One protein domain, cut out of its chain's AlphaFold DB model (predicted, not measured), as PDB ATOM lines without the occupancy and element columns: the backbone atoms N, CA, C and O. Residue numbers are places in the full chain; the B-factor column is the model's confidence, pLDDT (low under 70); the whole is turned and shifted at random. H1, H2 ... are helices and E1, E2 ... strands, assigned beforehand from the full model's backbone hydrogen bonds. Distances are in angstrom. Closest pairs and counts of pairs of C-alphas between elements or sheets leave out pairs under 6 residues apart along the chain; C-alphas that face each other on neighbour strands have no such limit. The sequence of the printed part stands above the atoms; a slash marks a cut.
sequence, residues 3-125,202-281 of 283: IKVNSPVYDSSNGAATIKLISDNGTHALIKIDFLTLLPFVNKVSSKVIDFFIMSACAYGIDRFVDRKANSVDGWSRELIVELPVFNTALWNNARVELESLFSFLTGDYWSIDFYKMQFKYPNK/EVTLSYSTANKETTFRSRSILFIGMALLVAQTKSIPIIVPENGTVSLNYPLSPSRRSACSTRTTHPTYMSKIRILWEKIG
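AT A GLANCE: This is residues 3 to 125 and 202 to 281 of the 283 residues of an uncharacterized protein of termite gut metagenome (UniProt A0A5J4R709). A twisted, branched sheet of seven strands curls round one long helix, H2, which forms the core. H6 packs side by side with H2 on its side away from the sheet, H5 and H8 make a second helix pair, and H7 lies far from the core, its centre 22.5 A from the mean of all C-alphas, followed by the unnamed residues 249 to 266, whose C-alphas lie 12 to 29 A from that mean. The printed part has 203 residues, with eight named helices and seven named strands in the order E1 E2 E3 E4 H1 H2 H3 E5 H4 H5 E6 E7 H6 H7 H8. The sheet is mixed, the class is mixed helices and strands, and the whole is compact, with a radius of gyration of the C-alphas of 16.6 A and spans of 50 by 43 by 32 A.

IN THESE COORDINATES: The strands are E1, residues 3 to 5, from C-alpha 3 at (176.913, 159.032, 146.252); E2, 9 to 11; E3, 16 to 23, 22.9 A; E4, 28 to 34, 20.2 A; E5, 79 to 86, 21.5 A; E6, 110 to 117, 23.3 A; and E7, 202 to 208, 16.8 A. The helices are H1, 39 to 42; H2, 47 to 65, 26.0 A; H3, 68 to 71; H4, 89 to 94; H5, 96 to 107, 16.5 A; H6, 219 to 234, 23.9 A; H7, 244 to 248; and H8, 267 to 280, 20.0 A, ending at C-alpha 280 (157.518, 145.143, 144.789).

HOW THE PARTS SIT: E2, E3 and E4 form a meander, each strand the antiparallel neighbour of the one before, with N 9 and O 18 at 2.9 A and N 19 and O 31 at 3.0 A. E1 and E2 lie on one side of E3, E4 on the other. E1 is antiparallel to E3, N 4 and O 22 at 2.8 A, and parallel to E5, N 3 and O 81 at 2.8 A. E7 is antiparallel to E4, N 32 and O 204 at 2.9 A. E5, H4, H5 and E6 form a strand-helix-strand unit, two parallel strands joined through helices, with a right-handed crossover and N 82 and O 112 at 2.8 A. H2 and H4 are on the same face of the sheet. H6 touches H2, C-alphas of Phe 53 and Gly 225 closest at 4.5 A, at a shallow tilt of 15 degrees, opposite ways. With residues 229 to 233 alone H6 touches H1, C-alphas of Phe 41 and Leu 229 closest at 5.9 A. H5 touches H8, C-alphas of Leu 102 and Lys 272 closest at 5.6 A, at a shallow tilt of 26 degrees, opposite ways. H3 touches no helix; H7 and H8 are close but not clearly touching, C-alphas of Leu 248 and Pro 267 closest at 7.4 A. Every O i to N i+4 pair is within hydrogen-bond range in H2, H4, H5 and H8, 11 of 12 in H6, and 0 of 1 in H7, where 2 of 2 O i to N i+3 pairs are; H1 and H3 are too short for an O i to N i+4 pair.

THE WHOLE: The C-alphas of Ser 13 and Leu 252, the two farthest apart, are 50.3 A apart. Residues 126 to 201 are not printed, and C-alphas 125 and 202 are 18.4 A apart across the cut. Of the links printed whole, H7 to H8, 18 residues, is long. Mean pLDDT of the printed part is 92.7; residues 243 to 245 and 253 to 262 are under 70.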
ATOM      1  N   ILE A   3     177.370 158.784 144.880       98.44
ATOM      2  CA  ILE A   3     176.913 159.032 146.252       98.44
ATOM      3  C   ILE A   3     176.662 157.702 146.954       98.44
ATOM      4  O   ILE A   3     175.802 156.918 146.554       98.44
ATOM      5  N   LYS A   4     177.381 157.468 148.050       98.44
ATOM      6  CA  LYS A   4     177.072 156.412 149.008       98.44
ATOM      7  C   LYS A   4     176.083 156.945 150.034       98.44
ATOM      8  O   LYS A   4     176.359 157.929 150.722       98.44
ATOM      9  N   VAL A   5     174.945 156.277 150.158       98.62
ATOM     10  CA  VAL A   5     173.990 156.520 151.237       98.62
ATOM     11  C   VAL A   5     174.275 155.520 152.345       98.62
ATOM     12  O   VAL A   5     174.304 154.327 152.079       98.62
ATOM     13  N   ASN A   6     174.505 155.985 153.572       98.50
ATOM     14  CA  ASN A   6     174.685 155.106 154.728       98.50
ATOM     15  C   ASN A   6     173.339 154.575 155.237       98.50
ATOM     16  O   ASN A   6     172.298 155.193 155.031       98.50
ATOM     17  N   SER A   7     173.351 153.453 155.968       98.19
ATOM     18  CA  SER A   7     172.129 152.976 156.623       98.19
ATOM     19  C   SER A   7     171.645 153.994 157.662       98.19
ATOM     20  O   SER A   7     172.486 154.616 158.322       98.19
ATOM     21  N   PRO A   8     170.321 154.175 157.816       98.25
ATOM     22  CA  PRO A   8     169.788 155.100 158.801       98.25
ATOM     23  C   PRO A   8     170.195 154.710 160.227       98.25
ATOM     24  O   PRO A   8     170.247 153.527 160.571       98.25
ATOM     25  N   VAL A   9     170.437 155.712 161.069       98.25
ATOM     26  CA  VAL A   9     170.713 155.546 162.502       98.25
ATOM     27  C   VAL A   9     169.615 156.245 163.291       98.25
ATOM     28  O   VAL A   9     169.435 157.454 163.146       98.25
ATOM     29  N   TYR A  10     168.880 155.482 164.102       98.06
ATOM     30  CA  TYR A  10     167.860 156.009 165.008       98.06
ATOM     31  C   TYR A  10     168.493 156.460 166.327       98.06
ATOM     32  O   TYR A  10     169.230 155.702 166.955       98.06
ATOM     33  N   ASP A  11     168.169 157.675 166.754       96.81
ATOM     34  CA  ASP A  11     168.571 158.249 168.031       96.81
ATOM     35  C   ASP A  11     167.377 158.247 168.995       96.81
ATOM     36  O   ASP A  11     166.423 159.014 168.851       96.81
ATOM     37  N   SER A  12     167.428 157.383 170.011       92.75
ATOM     38  CA  SER A  12     166.353 157.249 170.996       92.75
ATOM     39  C   SER A  12     166.187 158.464 171.905       92.75
ATOM     40  O   SER A  12     165.138 158.589 172.528       92.75
ATOM     41  N   SER A  13     167.188 159.345 172.003       93.50
ATOM     42  CA  SER A  13     167.121 160.524 172.876       93.50
ATOM     43  C   SER A  13     166.194 161.612 172.334       93.50
ATOM     44  O   SER A  13     165.592 162.353 173.107       93.50
ATOM     45  N   ASN A  14     166.065 161.706 171.009       93.50
ATOM     46  CA  ASN A  14     165.281 162.744 170.338       93.50
ATOM     47  C   ASN A  14     164.304 162.196 169.291       93.50
ATOM     48  O   ASN A  14     163.597 162.978 168.660       93.50
ATOM     49  N   GLY A  15     164.267 160.877 169.089       94.81
ATOM     50  CA  GLY A  15     163.329 160.227 168.183       94.81
ATOM     51  C   GLY A  15     163.648 160.389 166.694       94.81
ATOM     52  O   GLY A  15     162.844 159.993 165.851       94.81
ATOM     53  N   ALA A  16     164.796 160.968 166.341       97.19
ATOM     54  CA  ALA A  16     165.159 161.210 164.954       97.19
ATOM     55  C   ALA A  16     165.894 160.015 164.334       97.19
ATOM     56  O   ALA A  16     166.689 159.340 164.984       97.19
ATOM     57  N   ALA A  17     165.694 159.810 163.032       98.06
ATOM     58  CA  ALA A  17     166.581 158.987 162.218       98.06
ATOM     59  C   ALA A  17     167.489 159.891 161.376       98.06
ATOM     60  O   ALA A  17     167.039 160.888 160.806       98.06
ATOM     61  N   THR A  18     168.771 159.540 161.293       98.38
ATOM     62  CA  THR A  18     169.757 160.269 160.487       98.38
ATOM     63  C   THR A  18     170.339 159.384 159.397       98.38
ATOM     64  O   THR A  18     170.619 158.209 159.623       98.38
ATOM     65  N   ILE A  19     170.517 159.947 158.203       98.69
ATOM     66  CA  ILE A  19     171.110 159.261 157.049       98.69
ATOM     67  C   ILE A  19     172.256 160.122 156.533       98.69
ATOM     68  O   ILE A  19     172.057 161.285 156.182       98.69
ATOM     69  N   LYS A  20     173.464 159.555 156.484       98.62
ATOM     70  CA  LYS A  20     174.644 160.239 155.948       98.62
ATOM     71  C   LYS A  20     174.783 159.966 154.453       98.62
ATOM     72  O   LYS A  20     174.792 158.809 154.042       98.62
ATOM     73  N   LEU A  21     174.919 161.031 153.672       98.69
ATOM     74  CA  LEU A  21     175.257 161.003 152.251       98.69
ATOM     75  C   LEU A  21     176.741 161.330 152.105       98.69
ATOM     76  O   LEU A  21     177.200 162.298 152.707       98.69
ATOM     77  N   ILE A  22     177.484 160.545 151.329       98.38
ATOM     78  CA  ILE A  22     178.916 160.756 151.078       98.38
ATOM     79  C   ILE A  22     179.143 160.689 149.574       98.38
ATOM     80  O   ILE A  22     178.798 159.687 148.953       98.38
ATOM     81  N   SER A  23     179.704 161.738 148.984       97.38
ATOM     82  CA  SER A  23     180.070 161.736 147.569       97.38
ATOM     83  C   SER A  23     181.497 161.223 147.346       97.38
ATOM     84  O   SER A  23     182.330 161.199 148.256       97.38
ATOM     85  N   ASP A  24     181.788 160.828 146.111       94.50
ATOM     86  CA  ASP A  24     183.121 160.432 145.641       94.50
ATOM     87  C   ASP A  24     184.204 161.510 145.817       94.50
ATOM     88  O   ASP A  24     185.370 161.176 146.012       94.50
ATOM     89  N   ASN A  25     183.830 162.790 145.804       92.44
ATOM     90  CA  ASN A  25     184.748 163.910 146.023       92.44
ATOM     91  C   ASN A  25     184.984 164.255 147.509       92.44
ATOM     92  O   ASN A  25     185.649 165.244 147.813       92.44
ATOM     93  N   GLY A  26     184.435 163.466 148.441       93.75
ATOM     94  CA  GLY A  26     184.621 163.634 149.885       93.75
ATOM     95  C   GLY A  26     183.658 164.621 150.555       93.75
ATOM     96  O   GLY A  26     183.670 164.742 151.785       93.75
ATOM     97  N   THR A  27     182.789 165.300 149.799       96.94
ATOM     98  CA  THR A  27     181.701 166.089 150.397       96.94
ATOM     99  C   THR A  27     180.649 165.178 151.025       96.94
ATOM    100  O   THR A  27     180.453 164.030 150.623       96.94
ATOM    101  N   HIS A  28     179.962 165.671 152.051       98.19
ATOM    102  CA  HIS A  28     178.941 164.890 152.733       98.19
ATOM    103  C   HIS A  28     177.799 165.751 153.258       98.19
ATOM    104  O   HIS A  28     177.928 166.958 153.464       98.19
ATOM    105  N   ALA A  29     176.674 165.095 153.512       98.31
ATOM    106  CA  ALA A  29     175.486 165.715 154.066       98.31
ATOM    107  C   ALA A  29     174.756 164.764 155.019       98.31
ATOM    108  O   ALA A  29     174.988 163.554 155.013       98.31
ATOM    109  N   LEU A  30     173.885 165.321 155.857       98.44
ATOM    110  CA  LEU A  30     173.038 164.572 156.780       98.44
ATOM    111  C   LEU A  30     171.578 164.893 156.497       98.44
ATOM    112  O   LEU A  30     171.175 166.056 156.539       98.44
ATOM    113  N   ILE A  31     170.796 163.849 156.251       98.44
ATOM    114  CA  ILE A  31     169.338 163.906 156.247       98.44
ATOM    115  C   ILE A  31     168.878 163.627 157.673       98.44
ATOM    116  O   ILE A  31     169.316 162.643 158.274       98.44
ATOM    117  N   LYS A  32     167.986 164.465 158.197       98.06
ATOM    118  CA  LYS A  32     167.285 164.239 159.461       98.06
ATOM    119  C   LYS A  32     165.811 163.976 159.177       98.06
ATOM    120  O   LYS A  32     165.188 164.731 158.432       98.06
ATOM    121  N   ILE A  33     165.283 162.923 159.791       98.12
ATOM    122  CA  ILE A  33     163.882 162.510 159.731       98.12
ATOM    123  C   ILE A  33     163.330 162.527 161.158       98.12
ATOM    124  O   ILE A  33     163.932 161.913 162.041       98.12
ATOM    125  N   ASP A  34     162.197 163.188 161.388       95.88
ATOM    126  CA  ASP A  34     161.391 162.989 162.597       95.88
ATOM    127  C   ASP A  34     160.729 161.606 162.546       95.88
ATOM    128  O   ASP A  34     159.615 161.420 162.058       95.88
ATOM    129  N   PHE A  35     161.480 160.592 162.966       96.69
ATOM    130  CA  PHE A  35     161.078 159.203 162.802       96.69
ATOM    131  C   PHE A  35     160.095 158.759 163.886       96.69
ATOM    132  O   PHE A  35     159.299 157.859 163.643       96.69
ATOM    133  N   LEU A  36     160.102 159.405 165.055       95.94
ATOM    134  CA  LEU A  36     159.234 159.088 166.192       95.94
ATOM    135  C   LEU A  36     157.746 159.186 165.854       95.94
ATOM    136  O   LEU A  36     156.961 158.343 166.294       95.94
ATOM    137  N   THR A  37     157.383 160.187 165.054       94.62
ATOM    138  CA  THR A  37     156.021 160.386 164.544       94.62
ATOM    139  C   THR A  37     155.598 159.253 163.601       94.62
ATOM    140  O   THR A  37     154.435 158.863 163.570       94.62
ATOM    141  N   LEU A  38     156.548 158.662 162.869       95.69
ATOM    142  CA  LEU A  38     156.291 157.576 161.921       95.69
ATOM    143  C   LEU A  38     156.424 156.174 162.524       95.69
ATOM    144  O   LEU A  38     155.864 155.232 161.960       95.69
ATOM    145  N   LEU A  39     157.145 156.019 163.640       95.62
ATOM    146  CA  LEU A  39     157.429 154.726 164.272       95.62
ATOM    147  C   LEU A  39     156.199 153.809 164.393       95.62
ATOM    148  O   LEU A  39     156.303 152.667 163.941       95.62
ATOM    149  N   PRO A  40     155.038 154.275 164.901       95.19
ATOM    150  CA  PRO A  40     153.874 153.409 165.072       95.19
ATOM    151  C   PRO A  40     153.385 152.772 163.764       95.19
ATOM    152  O   PRO A  40     153.004 151.602 163.743       95.19
ATOM    153  N   PHE A  41     153.460 153.513 162.656       96.00
ATOM    154  CA  PHE A  41     153.107 153.033 161.317       96.00
ATOM    155  C   PHE A  41     154.211 152.141 160.738       96.00
ATOM    156  O   PHE A  41     153.942 151.056 160.230       96.00
ATOM    157  N   VAL A  42     155.477 152.550 160.877       96.62
ATOM    158  CA  VAL A  42     156.650 151.770 160.446       96.62
ATOM    159  C   VAL A  42     156.657 150.376 161.087       96.62
ATOM    160  O   VAL A  42     156.994 149.398 160.423       96.62
ATOM    161  N   ASN A  43     156.250 150.253 162.353       95.88
ATOM    162  CA  ASN A  43     156.183 148.970 163.057       95.88
ATOM    163  C   ASN A  43     155.063 148.034 162.556       95.88
ATOM    164  O   ASN A  43     155.048 146.863 162.940       95.88
ATOM    165  N   LYS A  44     154.136 148.515 161.717       95.75
ATOM    166  CA  LYS A  44     152.973 147.759 161.217       95.75
ATOM    167  C   LYS A  44     153.030 147.428 159.726       95.75
ATOM    168  O   LYS A  44     152.154 146.717 159.240       95.75
ATOM    169  N   VAL A  45     154.049 147.897 159.009       96.75
ATOM    170  CA  VAL A  45     154.171 147.705 157.560       96.75
ATOM    171  C   VAL A  45     155.282 146.732 157.174       96.75
ATOM    172  O   VAL A  45     156.188 146.413 157.943       96.75
ATOM    173  N   SER A  46     155.223 146.267 155.931       96.81
ATOM    174  CA  SER A  46     156.259 145.428 155.337       96.81
ATOM    175  C   SER A  46     157.571 146.192 155.128       96.81
ATOM    176  O   SER A  46     157.584 147.383 154.812       96.81
ATOM    177  N   SER A  47     158.705 145.489 155.215       96.94
ATOM    178  CA  SER A  47     160.039 146.095 155.075       96.94
ATOM    179  C   SER A  47     160.244 146.837 153.750       96.94
ATOM    180  O   SER A  47     160.987 147.806 153.704       96.94
ATOM    181  N   LYS A  48     159.561 146.423 152.677       97.69
ATOM    182  CA  LYS A  48     159.583 147.087 151.362       97.69
ATOM    183  C   LYS A  48     158.916 148.465 151.362       97.69
ATOM    184  O   LYS A  48     159.371 149.355 150.656       97.69
ATOM    185  N   VAL A  49     157.873 148.671 152.166       98.25
ATOM    186  CA  VAL A  49     157.261 149.999 152.331       98.25
ATOM    187  C   VAL A  49     158.189 150.909 153.133       98.25
ATOM    188  O   VAL A  49     158.347 152.081 152.796       98.25
ATOM    189  N   ILE A  50     158.876 150.351 154.132       98.31
ATOM    190  CA  ILE A  50     159.909 151.065 154.893       98.31
ATOM    191  C   ILE A  50     161.075 151.446 153.974       98.31
ATOM    192  O   ILE A  50     161.473 152.609 153.957       98.31
ATOM    193  N   ASP A  51     161.575 150.507 153.166       98.50
ATOM    194  CA  ASP A  51     162.606 150.765 152.155       98.50
ATOM    195  C   ASP A  51     162.172 151.895 151.210       98.50
ATOM    196  O   ASP A  51     162.938 152.830 150.983       98.50
ATOM    197  N   PHE A  52     160.934 151.865 150.700       98.62
ATOM    198  CA  PHE A  52     160.416 152.908 149.814       98.62
ATOM    199  C   PHE A  52     160.389 154.289 150.488       98.62
ATOM    200  O   PHE A  52     160.816 155.273 149.880       98.62
ATOM    201  N   PHE A  53     159.949 154.383 151.748       98.44
ATOM    202  CA  PHE A  53     159.992 155.639 152.503       98.44
ATOM    203  C   PHE A  53     161.432 156.133 152.723       98.44
ATOM    204  O   PHE A  53     161.730 157.300 152.467       98.44
ATOM    205  N   ILE A  54     162.350 155.253 153.137       98.50
ATOM    206  CA  ILE A  54     163.761 155.614 153.340       98.50
ATOM    207  C   ILE A  54     164.394 156.080 152.028       98.50
ATOM    208  O   ILE A  54     165.054 157.118 152.007       98.50
ATOM    209  N   MET A  55     164.155 155.388 150.916       98.69
ATOM    210  CA  MET A  55     164.656 155.810 149.607       98.69
ATOM    211  C   MET A  55     164.012 157.109 149.123       98.69
ATOM    212  O   MET A  55     164.697 157.910 148.494       98.69
ATOM    213  N   SER A  56     162.752 157.373 149.473       98.44
ATOM    214  CA  SER A  56     162.102 158.667 149.231       98.44
ATOM    215  C   SER A  56     162.813 159.796 149.989       98.44
ATOM    216  O   SER A  56     163.100 160.848 149.415       98.44
ATOM    217  N   ALA A  57     163.184 159.559 151.254       98.50
ATOM    218  CA  ALA A  57     164.004 160.482 152.038       98.50
ATOM    219  C   ALA A  57     165.406 160.672 151.449       98.50
ATOM    220  O   ALA A  57     165.900 161.798 151.394       98.50
ATOM    221  N   CYS A  58     166.025 159.602 150.948       98.56
ATOM    222  CA  CYS A  58     167.327 159.664 150.287       98.56
ATOM    223  C   CYS A  58     167.263 160.448 148.974       98.56
ATOM    224  O   CYS A  58     168.101 161.319 148.758       98.56
ATOM    225  N   ALA A  59     166.256 160.205 148.132       98.31
ATOM    226  CA  ALA A  59     166.040 160.952 146.897       98.31
ATOM    227  C   ALA A  59     165.838 162.447 147.181       98.31
ATOM    228  O   ALA A  59     166.405 163.295 146.492       98.31
ATOM    229  N   TYR A  60     165.099 162.769 148.247       97.81
ATOM    230  CA  TYR A  60     164.971 164.135 148.742       97.81
ATOM    231  C   TYR A  60     166.297 164.748 149.180       97.81
ATOM    232  O   TYR A  60     166.683 165.812 148.698       97.81
ATOM    233  N   GLY A  61     167.031 164.067 150.057       97.88
ATOM    234  CA  GLY A  61     168.314 164.555 150.540       97.88
ATOM    235  C   GLY A  61     169.353 164.721 149.435       97.88
ATOM    236  O   GLY A  61     170.063 165.717 149.427       97.88
ATOM    237  N   ILE A  62     169.416 163.791 148.479       97.94
ATOM    238  CA  ILE A  62     170.327 163.846 147.330       97.94
ATOM    239  C   ILE A  62     169.953 164.992 146.391       97.94
ATOM    240  O   ILE A  62     170.839 165.742 145.983       97.94
ATOM    241  N   ASP A  63     168.657 165.180 146.098       95.69
ATOM    242  CA  ASP A  63     168.191 166.303 145.276       95.69
ATOM    243  C   ASP A  63     168.630 167.638 145.883       95.69
ATOM    244  O   ASP A  63     169.080 168.504 145.142       95.69
ATOM    245  N   ARG A  64     168.592 167.755 147.217       95.75
ATOM    246  CA  ARG A  64     169.054 168.925 147.978       95.75
ATOM    247  C   ARG A  64     170.577 169.017 148.121       95.75
ATOM    248  O   ARG A  64     171.098 170.121 148.244       95.75
ATOM    249  N   PHE A  65     171.290 167.895 148.164       97.00
ATOM    250  CA  PHE A  65     172.733 167.842 148.425       97.00
ATOM    251  C   PHE A  65     173.564 168.197 147.188       97.00
ATOM    252  O   PHE A  65     174.582 168.876 147.306       97.00
ATOM    253  N   VAL A  66     173.135 167.762 146.002       95.50
ATOM    254  CA  VAL A  66     173.898 167.971 144.767       95.50
ATOM    255  C   VAL A  66     173.432 169.240 144.066       95.50
ATOM    256  O   VAL A  66     172.441 169.227 143.347       95.50
ATOM    257  N   ASP A  67     174.145 170.351 144.217       92.50
ATOM    258  CA  ASP A  67     173.779 171.586 143.517       92.50
ATOM    259  C   ASP A  67     173.737 171.403 141.985       92.50
ATOM    260  O   ASP A  67     174.679 170.891 141.376       92.50
ATOM    261  N   ARG A  68     172.649 171.844 141.343       91.31
ATOM    262  CA  ARG A  68     172.469 171.716 139.886       91.31
ATOM    263  C   ARG A  68     173.370 172.650 139.103       91.31
ATOM    264  O   ARG A  68     173.863 172.254 138.051       91.31
ATOM    265  N   LYS A  69     173.609 173.864 139.602       88.31
ATOM    266  CA  LYS A  69     174.416 174.861 138.890       88.31
ATOM    267  C   LYS A  69     175.847 174.362 138.679       88.31
ATOM    268  O   LYS A  69     176.406 174.591 137.614       88.31
ATOM    269  N   ALA A  70     176.415 173.672 139.665       88.62
ATOM    270  CA  ALA A  70     177.771 173.137 139.590       88.62
ATOM    271  C   ALA A  70     177.880 171.727 138.976       88.62
ATOM    272  O   ALA A  70     178.968 171.358 138.545       88.62
ATOM    273  N   ASN A  71     176.804 170.926 138.956       91.25
ATOM    274  CA  ASN A  71     176.890 169.485 138.654       91.25
ATOM    275  C   ASN A  71     175.968 169.002 137.522       91.25
ATOM    276  O   ASN A  71     175.767 167.794 137.375       91.25
ATOM    277  N   SER A  72     175.357 169.910 136.761       90.44
ATOM    278  CA  SER A  72     174.508 169.542 135.625       90.44
ATOM    279  C   SER A  72     175.286 169.478 134.314       90.44
ATOM    280  O   SER A  72     176.254 170.210 134.117       90.44
ATOM    281  N   VAL A  73     174.840 168.611 133.405       88.06
ATOM    282  CA  VAL A  73     175.459 168.431 132.078       88.06
ATOM    283  C   VAL A  73     174.966 169.449 131.044       88.06
ATOM    284  O   VAL A  73     175.659 169.755 130.082       88.06
ATOM    285  N   ASP A  74     173.771 169.994 131.254       84.81
ATOM    286  CA  ASP A  74     173.037 170.881 130.341       84.81
ATOM    287  C   ASP A  74     172.547 172.164 131.048       84.81
ATOM    288  O   ASP A  74     171.665 172.867 130.556       84.81
ATOM    289  N   GLY A  75     173.089 172.460 132.235       79.31
ATOM    290  CA  GLY A  75     172.594 173.525 133.111       79.31
ATOM    291  C   GLY A  75     171.371 173.129 133.949       79.31
ATOM    292  O   GLY A  75     170.848 173.964 134.690       79.31
ATOM    293  N   TRP A  76     170.908 171.876 133.852       82.62
ATOM    294  CA  TRP A  76     169.702 171.398 134.518       82.62
ATOM    295  C   TRP A  76     169.819 170.006 135.160       82.62
ATOM    296  O   TRP A  76     169.644 169.849 136.376       82.62
ATOM    297  N   SER A  77     170.083 169.004 134.331       91.50
ATOM    298  CA  SER A  77     170.036 167.574 134.612       91.50
ATOM    299  C   SER A  77     171.377 167.119 135.170       91.50
ATOM    300  O   SER A  77     172.425 167.368 134.574       91.50
ATOM    301  N   ARG A  78     171.366 166.451 136.322       94.81
ATOM    302  CA  ARG A  78     172.560 165.850 136.924       94.81
ATOM    303  C   ARG A  78     172.622 164.370 136.572       94.81
ATOM    304  O   ARG A  78     171.592 163.720 136.419       94.81
ATOM    305  N   GLU A  79     173.827 163.825 136.535       96.81
ATOM    306  CA  GLU A  79     174.047 162.379 136.521       96.81
ATOM    307  C   GLU A  79     174.342 161.910 137.946       96.81
ATOM    308  O   GLU A  79     175.348 162.297 138.554       96.81
ATOM    309  N   LEU A  80     173.448 161.100 138.507       97.81
ATOM    310  CA  LEU A  80     173.467 160.660 139.896       97.81
ATOM    311  C   LEU A  80     173.649 159.144 139.947       97.81
ATOM    312  O   LEU A  80     172.752 158.393 139.578       97.81
ATOM    313  N   ILE A  81     174.807 158.699 140.430       98.44
ATOM    314  CA  ILE A  81     175.102 157.281 140.661       98.44
ATOM    315  C   ILE A  81     175.008 157.049 142.166       98.44
ATOM    316  O   ILE A  81     175.807 157.596 142.921       98.44
ATOM    317  N   VAL A  82     174.025 156.287 142.625       98.69
ATOM    318  CA  VAL A  82     173.652 156.233 144.041       98.69
ATOM    319  C   VAL A  82     173.653 154.801 144.540       98.69
ATOM    320  O   VAL A  82     173.031 153.927 143.950       98.69
ATOM    321  N   GLU A  83     174.306 154.565 145.673       98.69
ATOM    322  CA  GLU A  83     174.238 153.277 146.357       98.69
ATOM    323  C   GLU A  83     173.305 153.379 147.573       98.69
ATOM    324  O   GLU A  83     173.638 154.050 148.556       98.69
ATOM    325  N   LEU A  84     172.134 152.737 147.499       98.69
ATOM    326  CA  LEU A  84     171.049 152.834 148.481       98.69
ATOM    327  C   LEU A  84     170.990 151.614 149.426       98.69
ATOM    328  O   LEU A  84     171.071 150.468 148.969       98.69
ATOM    329  N   PRO A  85     170.801 151.825 150.744       98.56
ATOM    330  CA  PRO A  85     170.531 150.743 151.684       98.56
ATOM    331  C   PRO A  85     169.080 150.263 151.578       98.56
ATOM    332  O   PRO A  85     168.157 151.066 151.692       98.56
ATOM    333  N   VAL A  86     168.874 148.950 151.456       98.75
ATOM    334  CA  VAL A  86     167.541 148.317 151.497       98.75
ATOM    335  C   VAL A  86     167.530 147.018 152.301       98.75
ATOM    336  O   VAL A  86     168.535 146.307 152.387       98.75
ATOM    337  N   PHE A  87     166.388 146.649 152.880       98.44
ATOM    338  CA  PHE A  87     166.248 145.385 153.598       98.44
ATOM    339  C   PHE A  87     166.353 144.169 152.672       98.44
ATOM    340  O   PHE A  87     166.950 143.169 153.069       98.44
ATOM    341  N   ASN A  88     165.810 144.216 151.452       97.94
ATOM    342  CA  ASN A  88     165.872 143.099 150.501       97.94
ATOM    343  C   ASN A  88     166.481 143.533 149.162       97.94
ATOM    344  O   ASN A  88     165.789 144.036 148.282       97.94
ATOM    345  N   THR A  89     167.783 143.301 148.989       98.50
ATOM    346  CA  THR A  89     168.505 143.689 147.769       98.50
ATOM    347  C   THR A  89     168.003 142.956 146.528       98.50
ATOM    348  O   THR A  89     167.941 143.564 145.468       98.50
ATOM    349  N   ALA A  90     167.612 141.682 146.630       98.44
ATOM    350  CA  ALA A  90     167.109 140.919 145.487       98.44
ATOM    351  C   ALA A  90     165.789 141.501 144.953       98.44
ATOM    352  O   ALA A  90     165.642 141.671 143.743       98.44
ATOM    353  N   LEU A  91     164.872 141.869 145.856       98.44
ATOM    354  CA  LEU A  91     163.613 142.532 145.508       98.44
ATOM    355  C   LEU A  91     163.866 143.850 144.768       98.44
ATOM    356  O   LEU A  91     163.334 144.066 143.683       98.44
ATOM    357  N   TRP A  92     164.710 144.714 145.332       98.56
ATOM    358  CA  TRP A  92     164.964 146.034 144.756       98.56
ATOM    359  C   TRP A  92     165.822 145.991 143.495       98.56
ATOM    360  O   TRP A  92     165.594 146.781 142.588       98.56
ATOM    361  N   ASN A  93     166.720 145.012 143.362       98.62
ATOM    362  CA  ASN A  93     167.396 144.747 142.093       98.62
ATOM    363  C   ASN A  93     166.399 144.375 140.987       98.62
ATOM    364  O   ASN A  93     166.585 144.798 139.850       98.62
ATOM    365  N   ASN A  94     165.330 143.636 141.305       98.44
ATOM    366  CA  ASN A  94     164.285 143.303 140.333       98.44
ATOM    367  C   ASN A  94     163.436 144.519 139.918       98.44
ATOM    368  O   ASN A  94     162.904 144.522 138.811       98.44
ATOM    369  N   ALA A  95     163.327 145.531 140.784       98.56
ATOM    370  CA  ALA A  95     162.556 146.761 140.573       98.56
ATOM    371  C   ALA A  95     163.431 148.001 140.272       98.56
ATOM    372  O   ALA A  95     162.975 149.142 140.385       98.56
ATOM    373  N   ARG A  96     164.718 147.789 139.951       98.69
ATOM    374  CA  ARG A  96     165.724 148.854 139.798       98.69
ATOM    375  C   ARG A  96     165.328 149.848 138.712       98.69
ATOM    376  O   ARG A  96     165.332 151.051 138.954       98.69
ATOM    377  N   VAL A  97     164.960 149.330 137.543       98.62
ATOM    378  CA  VAL A  97     164.637 150.134 136.358       98.62
ATOM    379  C   VAL A  97     163.409 151.006 136.620       98.62
ATOM    380  O   VAL A  97     163.382 152.181 136.254       98.62
ATOM    381  N   GLU A  98     162.396 150.464 137.294       98.62
ATOM    382  CA  GLU A  98     161.189 151.190 137.675       98.62
ATOM    383  C   GLU A  98     161.507 152.325 138.660       98.62
ATOM    384  O   GLU A  98     161.005 153.440 138.487       98.62
ATOM    385  N   LEU A  99     162.378 152.077 139.647       98.56
ATOM    386  CA  LEU A  99     162.802 153.086 140.622       98.56
ATOM    387  C   LEU A  99     163.639 154.201 139.979       98.56
ATOM    388  O   LEU A  99     163.353 155.381 140.187       98.56
ATOM    389  N   GLU A 100     164.636 153.850 139.163       98.62
ATOM    390  CA  GLU A 100     165.455 154.810 138.412       98.62
ATOM    391  C   GLU A 100     164.582 155.668 137.493       98.62
ATOM    392  O   GLU A 100     164.723 156.892 137.449       98.62
ATOM    393  N   SER A 101     163.620 155.046 136.802       98.31
ATOM    394  CA  SER A 101     162.682 155.746 135.926       98.31
ATOM    395  C   SER A 101     161.755 156.691 136.696       98.31
ATOM    396  O   SER A 101     161.464 157.792 136.220       98.31
ATOM    397  N   LEU A 102     161.295 156.283 137.883       98.12
ATOM    398  CA  LEU A 102     160.487 157.110 138.780       98.12
ATOM    399  C   LEU A 102     161.263 158.346 139.247       98.12
ATOM    400  O   LEU A 102     160.773 159.467 139.092       98.12
ATOM    401  N   PHE A 103     162.469 158.154 139.785       97.75
ATOM    402  CA  PHE A 103     163.290 159.253 140.299       97.75
ATOM    403  C   PHE A 103     163.727 160.194 139.178       97.75
ATOM    404  O   PHE A 103     163.582 161.409 139.313       97.75
ATOM    405  N   SER A 104     164.148 159.646 138.035       96.56
ATOM    406  CA  SER A 104     164.560 160.440 136.873       96.56
ATOM    407  C   SER A 104     163.416 161.288 136.323       96.56
ATOM    408  O   SER A 104     163.589 162.477 136.045       96.56
ATOM    409  N   PHE A 105     162.206 160.722 136.228       94.69
ATOM    410  CA  PHE A 105     161.038 161.494 135.809       94.69
ATOM    411  C   PHE A 105     160.705 162.605 136.806       94.69
ATOM    412  O   PHE A 105     160.415 163.725 136.387       94.69
ATOM    413  N   LEU A 106     160.739 162.316 138.108       94.00
ATOM    414  CA  LEU A 106     160.363 163.284 139.132       94.00
ATOM    415  C   LEU A 106     161.338 164.466 139.191       94.00
ATOM    416  O   LEU A 106     160.903 165.618 139.196       94.00
ATOM    417  N   THR A 107     162.643 164.193 139.221       93.25
ATOM    418  CA  THR A 107     163.656 165.230 139.457       93.25
ATOM    419  C   THR A 107     164.197 165.860 138.177       93.25
ATOM    420  O   THR A 107     164.738 166.964 138.228       93.25
ATOM    421  N   GLY A 108     164.030 165.198 137.028       92.56
ATOM    422  CA  GLY A 108     164.662 165.605 135.773       92.56
ATOM    423  C   GLY A 108     166.173 165.360 135.758       92.56
ATOM    424  O   GLY A 108     166.891 166.095 135.095       92.56
ATOM    425  N   ASP A 109     166.651 164.378 136.522       95.12
ATOM    426  CA  ASP A 109     168.047 163.926 136.535       95.12
ATOM    427  C   ASP A 109     168.154 162.517 135.957       95.12
ATOM    428  O   ASP A 109     167.146 161.829 135.811       95.12
ATOM    429  N   TYR A 110     169.373 162.064 135.693       96.94
ATOM    430  CA  TYR A 110     169.655 160.682 135.331       96.94
ATOM    431  C   TYR A 110     170.096 159.917 136.577       96.94
ATOM    432  O   TYR A 110     171.156 160.203 137.134       96.94
ATOM    433  N   TRP A 111     169.276 158.966 137.024       98.31
ATOM    434  CA  TRP A 111     169.573 158.133 138.189       98.31
ATOM    435  C   TRP A 111     170.087 156.761 137.762       98.31
ATOM    436  O   TRP A 111     169.446 156.079 136.969       98.31
ATOM    437  N   SER A 112     171.206 156.350 138.349       98.56
ATOM    438  CA  SER A 112     171.707 154.977 138.336       98.56
ATOM    439  C   SER A 112     171.833 154.500 139.777       98.56
ATOM    440  O   SER A 112     172.448 155.181 140.600       98.56
ATOM    441  N   ILE A 113     171.208 153.372 140.105       98.75
ATOM    442  CA  ILE A 113     171.037 152.911 141.480       98.75
ATOM    443  C   ILE A 113     171.611 151.507 141.655       98.75
ATOM    444  O   ILE A 113     171.237 150.562 140.961       98.75
ATOM    445  N   ASP A 114     172.456 151.368 142.671       98.62
ATOM    446  CA  ASP A 114     172.867 150.085 143.228       98.62
ATOM    447  C   ASP A 114     172.341 149.923 144.653       98.62
ATOM    448  O   ASP A 114     172.111 150.896 145.374       98.62
ATOM    449  N   PHE A 115     172.156 148.674 145.075       98.75
ATOM    450  CA  PHE A 115     171.574 148.348 146.371       98.75
ATOM    451  C   PHE A 115     172.523 147.527 147.228       98.75
ATOM    452  O   PHE A 115     173.145 146.574 146.757       98.75
ATOM    453  N   TYR A 116     172.533 147.822 148.523       98.56
ATOM    454  CA  TYR A 116     173.214 147.006 149.520       98.56
ATOM    455  C   TYR A 116     172.323 146.771 150.745       98.56
ATOM    456  O   TYR A 116     171.317 147.452 150.953       98.56
ATOM    457  N   LYS A 117     172.667 145.765 151.556       98.38
ATOM    458  CA  LYS A 117     171.852 145.363 152.709       98.38
ATOM    459  C   LYS A 117     171.841 146.461 153.779       98.38
ATOM    460  O   LYS A 117     172.879 146.785 154.354       98.38
ATOM    461  N   MET A 118     170.654 146.974 154.087       97.69
ATOM    462  CA  MET A 118     170.432 147.954 155.144       97.69
ATOM    463  C   MET A 118     170.606 147.336 156.530       97.69
ATOM    464  O   MET A 118     170.089 146.254 156.815       97.69
ATOM    465  N   GLN A 119     171.279 148.080 157.404       93.88
ATOM    466  CA  GLN A 119     171.358 147.815 158.836       93.88
ATOM    467  C   GLN A 119     170.636 148.938 159.572       93.88
ATOM    468  O   GLN A 119     171.254 149.923 159.966       93.88
ATOM    469  N   PHE A 120     169.317 148.814 159.716       96.19
ATOM    470  CA  PHE A 120     168.509 149.806 160.413       96.19
ATOM    471  C   PHE A 120     167.728 149.146 161.539       96.19
ATOM    472  O   PHE A 120     166.962 148.210 161.316       96.19
ATOM    473  N   LYS A 121     167.962 149.626 162.759       94.94
ATOM    474  CA  LYS A 121     167.250 149.209 163.963       94.94
ATOM    475  C   LYS A 121     166.525 150.418 164.526       94.94
ATOM    476  O   LYS A 121     167.106 151.494 164.635       94.94
ATOM    477  N   TYR A 122     165.276 150.211 164.895       95.38
ATOM    478  CA  TYR A 122     164.409 151.207 165.501       95.38
ATOM    479  C   TYR A 122     163.513 150.504 166.528       95.38
ATOM    480  O   TYR A 122     163.284 149.295 166.409       95.38
ATOM    481  N   PRO A 123     163.063 151.209 167.577       95.50
ATOM    482  CA  PRO A 123     162.267 150.600 168.628       95.50
ATOM    483  C   PRO A 123     160.887 150.191 168.109       95.50
ATOM    484  O   PRO A 123     160.408 150.665 167.076       95.50
ATOM    485  N   ASN A 124     160.234 149.313 168.861       94.12
ATOM    486  CA  ASN A 124     158.813 149.073 168.693       94.12
ATOM    487  C   ASN A 124     158.028 150.161 169.432       94.12
ATOM    488  O   ASN A 124     158.264 150.385 170.620       94.12
ATOM    489  N   LYS A 125     157.081 150.795 168.748       94.19
ATOM    490  CA  LYS A 125     156.119 151.738 169.307       94.19
ATOM    491  C   LYS A 125     154.713 151.294 168.880       94.19
ATOM    492  O   LYS A 125     154.485 151.090 167.688       94.19
ATOM    493  N   GLU A 202     158.943 166.052 159.866       95.69
ATOM    494  CA  GLU A 202     160.118 166.746 159.373       95.69
ATOM    495  C   GLU A 202     161.027 165.797 158.595       95.69
ATOM    496  O   GLU A 202     161.534 164.821 159.144       95.69
ATOM    497  N   VAL A 203     161.304 166.132 157.335       96.88
ATOM    498  CA  VAL A 203     162.414 165.541 156.578       96.88
ATOM    499  C   VAL A 203     163.207 166.673 155.952       96.88
ATOM    500  O   VAL A 203     162.673 167.435 155.144       96.88
ATOM    501  N   THR A 204     164.474 166.801 156.338       96.56
ATOM    502  CA  THR A 204     165.333 167.918 155.926       96.56
ATOM    503  C   THR A 204     166.775 167.474 155.708       96.56
ATOM    504  O   THR A 204     167.269 166.559 156.372       96.56
ATOM    505  N   LEU A 205     167.479 168.157 154.805       96.81
ATOM    506  CA  LEU A 205     168.933 168.069 154.702       96.81
ATOM    507  C   LEU A 205     169.554 168.945 155.800       96.81
ATOM    508  O   LEU A 205     169.935 170.091 155.560       96.81
ATOM    509  N   SER A 206     169.624 168.427 157.028       96.00
ATOM    510  CA  SER A 206     170.008 169.197 158.218       96.00
ATOM    511  C   SER A 206     171.443 169.723 158.189       96.00
ATOM    512  O   SER A 206     171.742 170.715 158.847       96.00
ATOM    513  N   TYR A 207     172.333 169.074 157.438       96.94
ATOM    514  CA  TYR A 207     173.732 169.477 157.295       96.94
ATOM    515  C   TYR A 207     174.242 169.145 155.893       96.94
ATOM    516  O   TYR A 207     173.847 168.127 155.334       96.94
ATOM    517  N   SER A 208     175.122 169.979 155.340       96.81
ATOM    518  CA  SER A 208     175.804 169.739 154.065       96.81
ATOM    519  C   SER A 208     177.138 170.479 154.047       96.81
ATOM    520  O   SER A 208     177.188 171.644 154.440       96.81
ATOM    521  N   THR A 209     178.199 169.832 153.561       97.00
ATOM    522  CA  THR A 209     179.479 170.498 153.260       97.00
ATOM    523  C   THR A 209     179.492 171.170 151.885       97.00
ATOM    524  O   THR A 209     180.445 171.868 151.560       97.00
ATOM    525  N   ALA A 210     178.473 170.925 151.056       94.00
ATOM    526  CA  ALA A 210     178.292 171.529 149.739       94.00
ATOM    527  C   ALA A 210     177.094 172.494 149.731       94.00
ATOM    528  O   ALA A 210     176.214 172.416 150.597       94.00
ATOM    529  N   ASN A 211     177.037 173.378 148.730       92.81
ATOM    530  CA  ASN A 211     175.884 174.254 148.515       92.81
ATOM    531  C   ASN A 211     174.615 173.427 148.301       92.81
ATOM    532  O   ASN A 211     174.618 172.464 147.534       92.81
ATOM    533  N   LYS A 212     173.533 173.818 148.980       93.75
ATOM    534  CA  LYS A 212     172.248 173.130 148.871       93.75
ATOM    535  C   LYS A 212     171.506 173.589 147.625       93.75
ATOM    536  O   LYS A 212     171.386 174.783 147.366       93.75
ATOM    537  N   GLU A 213     170.945 172.628 146.916       92.25
ATOM    538  CA  GLU A 213     169.973 172.858 145.860       92.25
ATOM    539  C   GLU A 213     168.646 173.366 146.482       92.25
ATOM    540  O   GLU A 213     168.273 172.961 147.591       92.25
ATOM    541  N   THR A 214     167.951 174.296 145.815       90.50
ATOM    542  CA  THR A 214     166.808 175.053 146.372       90.50
ATOM    543  C   THR A 214     165.470 174.874 145.639       90.50
ATOM    544  O   THR A 214     164.525 175.611 145.911       90.50
ATOM    545  N   THR A 215     165.346 173.917 144.720       87.00
ATOM    546  CA  THR A 215     164.147 173.695 143.891       87.00
ATOM    547  C   THR A 215     163.221 172.603 144.417       87.00
ATOM    548  O   THR A 215     162.053 172.588 144.036       87.00
ATOM    549  N   PHE A 216     163.692 171.737 145.325       90.50
ATOM    550  CA  PHE A 216     162.860 170.758 146.046       90.50
ATOM    551  C   PHE A 216     162.054 169.817 145.122       90.50
ATOM    552  O   PHE A 216     160.921 169.443 145.441       90.50
ATOM    553  N   ARG A 217     162.606 169.427 143.966       90.94
ATOM    554  CA  ARG A 217     161.869 168.708 142.907       90.94
ATOM    555  C   ARG A 217     161.408 167.320 143.319       90.94
ATOM    556  O   ARG A 217     160.347 166.883 142.888       90.94
ATOM    557  N   SER A 218     162.170 166.641 144.168       94.06
ATOM    558  CA  SER A 218     161.799 165.321 144.684       94.06
ATOM    559  C   SER A 218     160.829 165.362 145.867       94.06
ATOM    560  O   SER A 218     160.375 164.310 146.304       94.06
ATOM    561  N   ARG A 219     160.467 166.539 146.402       93.50
ATOM    562  CA  ARG A 219     159.723 166.655 147.672       93.50
ATOM    563  C   ARG A 219     158.415 165.860 147.699       93.50
ATOM    564  O   ARG A 219     158.060 165.309 148.737       93.50
ATOM    565  N   SER A 220     157.698 165.780 146.583       93.25
ATOM    566  CA  SER A 220     156.420 165.064 146.506       93.25
ATOM    567  C   SER A 220     156.527 163.571 146.822       93.25
ATOM    568  O   SER A 220     155.563 162.991 147.318       93.25
ATOM    569  N   ILE A 221     157.684 162.942 146.597       95.62
ATOM    570  CA  ILE A 221     157.855 161.516 146.888       95.62
ATOM    571  C   ILE A 221     157.877 161.224 148.389       95.62
ATOM    572  O   ILE A 221     157.459 160.148 148.803       95.62
ATOM    573  N   LEU A 222     158.255 162.202 149.222       94.81
ATOM    574  CA  LEU A 222     158.145 162.090 150.680       94.81
ATOM    575  C   LEU A 222     156.693 161.945 151.114       94.81
ATOM    576  O   LEU A 222     156.373 161.060 151.901       94.81
ATOM    577  N   PHE A 223     155.813 162.794 150.576       94.44
ATOM    578  CA  PHE A 223     154.381 162.731 150.856       94.44
ATOM    579  C   PHE A 223     153.820 161.357 150.480       94.44
ATOM    580  O   PHE A 223     153.170 160.711 151.297       94.44
ATOM    581  N   ILE A 224     154.158 160.869 149.285       95.88
ATOM    582  CA  ILE A 224     153.735 159.552 148.794       95.88
ATOM    583  C   ILE A 224     154.281 158.410 149.670       95.88
ATOM    584  O   ILE A 224     153.533 157.498 150.017       95.88
ATOM    585  N   GLY A 225     155.553 158.467 150.076       96.88
ATOM    586  CA  GLY A 225     156.164 157.473 150.962       96.88
ATOM    587  C   GLY A 225     155.511 157.417 152.343       96.88
ATOM    588  O   GLY A 225     155.235 156.330 152.847       96.88
ATOM    589  N   MET A 226     155.206 158.574 152.939       96.12
ATOM    590  CA  MET A 226     154.488 158.638 154.219       96.12
ATOM    591  C   MET A 226     153.048 158.144 154.089       96.12
ATOM    592  O   MET A 226     152.589 157.381 154.934       96.12
ATOM    593  N   ALA A 227     152.346 158.510 153.015       96.31
ATOM    594  CA  ALA A 227     151.001 157.999 152.781       96.31
ATOM    595  C   ALA A 227     150.979 156.484 152.612       96.31
ATOM    596  O   ALA A 227     150.065 155.856 153.129       96.31
ATOM    597  N   LEU A 228     151.983 155.884 151.966       97.62
ATOM    598  CA  LEU A 228     152.069 154.428 151.847       97.62
ATOM    599  C   LEU A 228     152.255 153.739 153.207       97.62
ATOM    600  O   LEU A 228     151.627 152.707 153.445       97.62
ATOM    601  N   LEU A 229     153.056 154.318 154.113       97.00
ATOM    602  CA  LEU A 229     153.198 153.812 155.487       97.00
ATOM    603  C   LEU A 229     151.842 153.766 156.208       97.00
ATOM    604  O   LEU A 229     151.467 152.753 156.803       97.00
ATOM    605  N   VAL A 230     151.088 154.861 156.123       96.12
ATOM    606  CA  VAL A 230     149.785 155.004 156.784       96.12
ATOM    607  C   VAL A 230     148.731 154.112 156.123       96.12
ATOM    608  O   VAL A 230     148.030 153.362 156.803       96.12
ATOM    609  N   ALA A 231     148.658 154.136 154.794       96.19
ATOM    610  CA  ALA A 231     147.700 153.377 154.002       96.19
ATOM    611  C   ALA A 231     147.853 151.869 154.192       96.19
ATOM    612  O   ALA A 231     146.853 151.195 154.418       96.19
ATOM    613  N   GLN A 232     149.081 151.334 154.173       95.81
ATOM    614  CA  GLN A 232     149.304 149.903 154.397       95.81
ATOM    615  C   GLN A 232     148.978 149.494 155.841       95.81
ATOM    616  O   GLN A 232     148.440 148.411 156.053       95.81
ATOM    617  N   THR A 233     149.223 150.366 156.828       94.00
ATOM    618  CA  THR A 233     148.853 150.100 158.233       94.00
ATOM    619  C   THR A 233     147.341 149.919 158.403       94.00
ATOM    620  O   THR A 233     146.903 149.100 159.210       94.00
ATOM    621  N   LYS A 234     146.534 150.677 157.650       92.25
ATOM    622  CA  LYS A 234     145.069 150.711 157.789       92.25
ATOM    623  C   LYS A 234     144.316 149.991 156.665       92.25
ATOM    624  O   LYS A 234     143.110 149.821 156.780       92.25
ATOM    625  N   SER A 235     145.013 149.536 155.621       93.44
ATOM    626  CA  SER A 235     144.432 148.963 154.394       93.44
ATOM    627  C   SER A 235     143.413 149.890 153.718       93.44
ATOM    628  O   SER A 235     142.323 149.468 153.340       93.44
ATOM    629  N   ILE A 236     143.771 151.171 153.582       95.38
ATOM    630  CA  ILE A 236     142.908 152.229 153.028       95.38
ATOM    631  C   ILE A 236     143.537 152.869 151.783       95.38
ATOM    632  O   ILE A 236     144.764 152.879 151.658       95.38
ATOM    633  N   PRO A 237     142.739 153.435 150.861       95.75
ATOM    634  CA  PRO A 237     143.261 154.126 149.687       95.75
ATOM    635  C   PRO A 237     144.015 155.418 150.038       95.75
ATOM    636  O   PRO A 237     143.695 156.119 151.002       95.75
ATOM    637  N   ILE A 238     144.992 155.758 149.191       95.69
ATOM    638  CA  ILE A 238     145.695 157.046 149.200       95.69
ATOM    639  C   ILE A 238     145.021 157.967 148.190       95.69
ATOM    640  O   ILE A 238     144.954 157.637 147.005       95.69
ATOM    641  N   ILE A 239     144.586 159.142 148.639       93.88
ATOM    642  CA  ILE A 239     144.075 160.194 147.763       93.88
ATOM    643  C   ILE A 239     145.090 161.331 147.701       93.88
ATOM    644  O   ILE A 239     145.553 161.849 148.720       93.88
ATOM    645  N   VAL A 240     145.420 161.724 146.473       91.06
ATOM    646  CA  VAL A 240     146.267 162.877 146.165       91.06
ATOM    647  C   VAL A 240     145.373 163.947 145.546       91.06
ATOM    648  O   VAL A 240     145.077 163.863 144.353       91.06
ATOM    649  N   PRO A 241     144.882 164.920 146.332       84.50
ATOM    650  CA  PRO A 241     144.042 165.968 145.781       84.50
ATOM    651  C   PRO A 241     144.867 166.915 144.918       84.50
ATOM    652  O   PRO A 241     145.832 167.500 145.404       84.50
ATOM    653  N   GLU A 242     144.487 167.070 143.652       75.50
ATOM    654  CA  GLU A 242     145.159 167.977 142.725       75.50
ATOM    655  C   GLU A 242     144.229 168.433 141.590       75.50
ATOM    656  O   GLU A 242     143.362 167.690 141.125       75.50
ATOM    657  N   ASN A 243     144.439 169.661 141.114       63.81
ATOM    658  CA  ASN A 243     143.642 170.339 140.100       63.81
ATOM    659  C   ASN A 243     144.055 170.058 138.631       63.81
ATOM    660  O   ASN A 243     144.515 170.925 137.885       63.81
ATOM    661  N   GLY A 244     143.726 168.865 138.138       66.75
ATOM    662  CA  GLY A 244     143.402 168.677 136.716       66.75
ATOM    663  C   GLY A 244     144.512 169.025 135.708       66.75
ATOM    664  O   GLY A 244     145.593 168.443 135.715       66.75
ATOM    665  N   THR A 245     144.232 169.920 134.752       68.38
ATOM    666  CA  THR A 245     145.081 170.137 133.562       68.38
ATOM    667  C   THR A 245     146.449 170.746 133.864       68.38
ATOM    668  O   THR A 245     147.350 170.641 133.034       68.38
ATOM    669  N   VAL A 246     146.633 171.376 135.029       71.69
ATOM    670  CA  VAL A 246     147.919 171.982 135.415       71.69
ATOM    671  C   VAL A 246     148.980 170.908 135.654       71.69
ATOM    672  O   VAL A 246     150.134 171.106 135.276       71.69
ATOM    673  N   SER A 247     148.588 169.738 136.164       77.31
ATOM    674  CA  SER A 247     149.477 168.593 136.399       77.31
ATOM    675  C   SER A 247     150.051 167.991 135.112       77.31
ATOM    676  O   SER A 247     151.027 167.242 135.165       77.31
ATOM    677  N   LEU A 248     149.465 168.315 133.951       78.25
ATOM    678  CA  LEU A 248     149.956 167.913 132.628       78.25
ATOM    679  C   LEU A 248     151.093 168.808 132.119       78.25
ATOM    680  O   LEU A 248     151.684 168.513 131.084       78.25
ATOM    681  N   ASN A 249     151.425 169.881 132.847       74.56
ATOM    682  CA  ASN A 249     152.556 170.758 132.554       74.56
ATOM    683  C   ASN A 249     152.524 171.366 131.141       74.56
ATOM    684  O   ASN A 249     153.564 171.477 130.489       74.56
ATOM    685  N   TYR A 250     151.346 171.795 130.671       74.69
ATOM    686  CA  TYR A 250     151.241 172.534 129.412       74.69
ATOM    687  C   TYR A 250     152.126 173.797 129.460       74.69
ATOM    688  O   TYR A 250     152.009 174.585 130.405       74.69
ATOM    689  N   PRO A 251     152.984 174.045 128.451       70.44
ATOM    690  CA  PRO A 251     153.917 175.171 128.444       70.44
ATOM    691  C   PRO A 251     153.217 176.482 128.037       70.44
ATOM    692  O   PRO A 251     153.652 177.176 127.122       70.44
ATOM    693  N   LEU A 252     152.117 176.823 128.713       73.94
ATOM    694  CA  LEU A 252     151.288 177.997 128.410       73.94
ATOM    695  C   LEU A 252     151.876 179.305 128.960       73.94
ATOM    696  O   LEU A 252     151.381 180.384 128.650       73.94
ATOM    697  N   SER A 253     152.938 179.228 129.769       68.19
ATOM    698  CA  SER A 253     153.671 180.394 130.266       68.19
ATOM    699  C   SER A 253     155.177 180.116 130.388       68.19
ATOM    700  O   SER A 253     155.591 178.962 130.551       68.19
ATOM    701  N   PRO A 254     156.030 181.161 130.386       65.56
ATOM    702  CA  PRO A 254     157.462 181.030 130.662       65.56
ATOM    703  C   PRO A 254     157.779 180.322 131.985       65.56
ATOM    704  O   PRO A 254     158.739 179.558 132.045       65.56
ATOM    705  N   SER A 255     156.948 180.530 133.014       60.78
ATOM    706  CA  SER A 255     157.054 179.881 134.328       60.78
ATOM    707  C   SER A 255     156.630 178.410 134.335       60.78
ATOM    708  O   SER A 255     156.786 177.741 135.350       60.78
ATOM    709  N   ARG A 256     156.114 177.888 133.216       63.25
ATOM    710  CA  ARG A 256     155.666 176.497 133.058       63.25
ATOM    711  C   ARG A 256     156.462 175.722 132.006       63.25
ATOM    712  O   ARG A 256     156.091 174.609 131.636       63.25
ATOM    713  N   ARG A 257     157.570 176.283 131.512       62.28
ATOM    714  CA  ARG A 257     158.428 175.599 130.537       62.28
ATOM    715  C   ARG A 257     159.227 174.483 131.193       62.28
ATOM    716  O   ARG A 257     159.939 174.721 132.164       62.28
ATOM    717  N   SER A 258     159.159 173.296 130.590       63.47
ATOM    718  CA  SER A 258     159.959 172.120 130.939       63.47
ATOM    719  C   SER A 258     159.959 171.863 132.449       63.47
ATOM    720  O   SER A 258     158.979 171.369 133.002       63.47
ATOM    721  N   ALA A 259     161.033 172.224 133.132       57.88
ATOM    722  CA  ALA A 259     161.262 171.843 134.506       57.88
ATOM    723  C   ALA A 259     161.102 173.018 135.504       57.88
ATOM    724  O   ALA A 259     161.370 172.883 136.700       57.88
ATOM    725  N   CYS A 260     160.545 174.141 135.027       56.31
ATOM    726  CA  CYS A 260     159.853 175.131 135.860       56.31
ATOM    727  C   CYS A 260     158.476 174.633 136.346       56.31
ATOM    728  O   CYS A 260     157.902 175.221 137.258       56.31
ATOM    729  N   SER A 261     157.954 173.551 135.760       60.03
ATOM    730  CA  SER A 261     156.705 172.922 136.186       60.03
ATOM    731  C   SER A 261     156.954 171.763 137.152       60.03
ATOM    732  O   SER A 261     157.838 170.931 136.936       60.03
ATOM    733  N   THR A 262     156.150 171.685 138.212       67.94
ATOM    734  CA  THR A 262     156.164 170.566 139.157       67.94
ATOM    735  C   THR A 262     155.582 169.315 138.497       67.94
ATOM    736  O   THR A 262     154.599 169.366 137.767       67.94
ATOM    737  N   ARG A 263     156.190 168.151 138.736       78.88
ATOM    738  CA  ARG A 263     155.698 166.852 138.225       78.88
ATOM    739  C   ARG A 263     154.964 166.037 139.293       78.88
ATOM    740  O   ARG A 263     154.636 164.879 139.059       78.88
ATOM    741  N   THR A 264     154.691 166.665 140.440       77.75
ATOM    742  CA  THR A 264     154.149 166.096 141.686       77.75
ATOM    743  C   THR A 264     152.925 165.213 141.501       77.75
ATOM    744  O   THR A 264     152.757 164.253 142.241       77.75
ATOM    745  N   THR A 265     152.096 165.522 140.517       85.56
ATOM    746  CA  THR A 265     150.784 164.909 140.268       85.56
ATOM    747  C   THR A 265     150.585 164.547 138.804       85.56
ATOM    748  O   THR A 265     149.491 164.190 138.375       85.56
ATOM    749  N   HIS A 266     151.664 164.598 138.020       90.12
ATOM    750  CA  HIS A 266     151.625 164.249 136.612       90.12
ATOM    751  C   HIS A 266     151.196 162.775 136.448       90.12
ATOM    752  O   HIS A 266     151.754 161.912 137.134       90.12
ATOM    753  N   PRO A 267     150.287 162.427 135.515       90.38
ATOM    754  CA  PRO A 267     149.805 161.051 135.350       90.38
ATOM    755  C   PRO A 267     150.928 160.027 135.151       90.38
ATOM    756  O   PRO A 267     150.913 158.959 135.754       90.38
ATOM    757  N   THR A 268     151.961 160.375 134.378       92.50
ATOM    758  CA  THR A 268     153.174 159.550 134.234       92.50
ATOM    759  C   THR A 268     153.907 159.304 135.556       92.50
ATOM    760  O   THR A 268     154.394 158.200 135.765       92.50
ATOM    761  N   TYR A 269     153.983 160.288 136.458       93.44
ATOM    762  CA  TYR A 269     154.596 160.104 137.779       93.44
ATOM    763  C   TYR A 269     153.764 159.145 138.637       93.44
ATOM    764  O   TYR A 269     154.301 158.166 139.152       93.44
ATOM    765  N   MET A 270     152.446 159.356 138.698       93.31
ATOM    766  CA  MET A 270     151.528 158.481 139.440       93.31
ATOM    767  C   MET A 270     151.515 157.048 138.894       93.31
ATOM    768  O   MET A 270     151.541 156.087 139.658       93.31
ATOM    769  N   SER A 271     151.555 156.894 137.570       95.44
ATOM    770  CA  SER A 271     151.663 155.592 136.908       95.44
ATOM    771  C   SER A 271     152.978 154.886 137.254       95.44
ATOM    772  O   SER A 271     152.964 153.715 137.622       95.44
ATOM    773  N   LYS A 272     154.114 155.600 137.243       97.62
ATOM    774  CA  LYS A 272     155.416 155.039 137.645       97.62
ATOM    775  C   LYS A 272     155.437 154.591 139.106       97.62
ATOM    776  O   LYS A 272     155.991 153.533 139.387       97.62
ATOM    777  N   ILE A 273     154.816 155.350 140.016       97.12
ATOM    778  CA  ILE A 273     154.650 154.937 141.420       97.12
ATOM    779  C   ILE A 273     153.869 153.626 141.493       97.12
ATOM    780  O   ILE A 273     154.330 152.676 142.120       97.12
ATOM    781  N   ARG A 274     152.712 153.560 140.825       96.44
ATOM    782  CA  ARG A 274     151.860 152.368 140.825       96.44
ATOM    783  C   ARG A 274     152.598 151.142 140.288       96.44
ATOM    784  O   ARG A 274     152.609 150.121 140.961       96.44
ATOM    785  N   ILE A 275     153.254 151.264 139.133       98.19
ATOM    786  CA  ILE A 275     154.038 150.179 138.524       98.19
ATOM    787  C   ILE A 275     155.119 149.691 139.491       98.19
ATOM    788  O   ILE A 275     155.269 148.488 139.692       98.19
ATOM    789  N   LEU A 276     155.852 150.611 140.126       98.50
ATOM    790  CA  LEU A 276     156.868 150.253 141.112       98.50
ATOM    791  C   LEU A 276     156.257 149.507 142.306       98.50
ATOM    792  O   LEU A 276     156.809 148.502 142.750       98.50
ATOM    793  N   TRP A 277     155.129 149.982 142.832       97.62
ATOM    794  CA  TRP A 277     154.469 149.348 143.970       97.62
ATOM    795  C   TRP A 277     153.895 147.971 143.631       97.62
ATOM    796  O   TRP A 277     154.047 147.056 144.436       97.62
ATOM    797  N   GLU A 278     153.319 147.784 142.442       97.38
ATOM    798  CA  GLU A 278     152.902 146.468 141.935       97.38
ATOM    799  C   GLU A 278     154.115 145.531 141.817       97.38
ATOM    800  O   GLU A 278     154.087 144.403 142.309       97.38
ATOM    801  N   LYS A 279     155.231 146.026 141.264       97.88
ATOM    802  CA  LYS A 279     156.481 145.272 141.078       97.88
ATOM    803  C   LYS A 279     157.075 144.753 142.390       97.88
ATOM    804  O   LYS A 279     157.559 143.624 142.437       97.88
ATOM    805  N   ILE A 280     157.035 145.554 143.457       97.56
ATOM    806  CA  ILE A 280     157.518 145.143 144.789       97.56
ATOM    807  C   ILE A 280     156.429 144.444 145.632       97.56
ATOM    808  O   ILE A 280     156.700 143.959 146.737       97.56
ATOM    809  N   GLY A 281     155.188 144.393 145.140       96.06
ATOM    810  CA  GLY A 281     154.013 143.861 145.836       96.06
ATOM    811  C   GLY A 281     153.591 144.685 147.059       96.06
ATOM    812  O   GLY A 281     153.248 144.111 148.091       96.06
TER     813      GLY A 281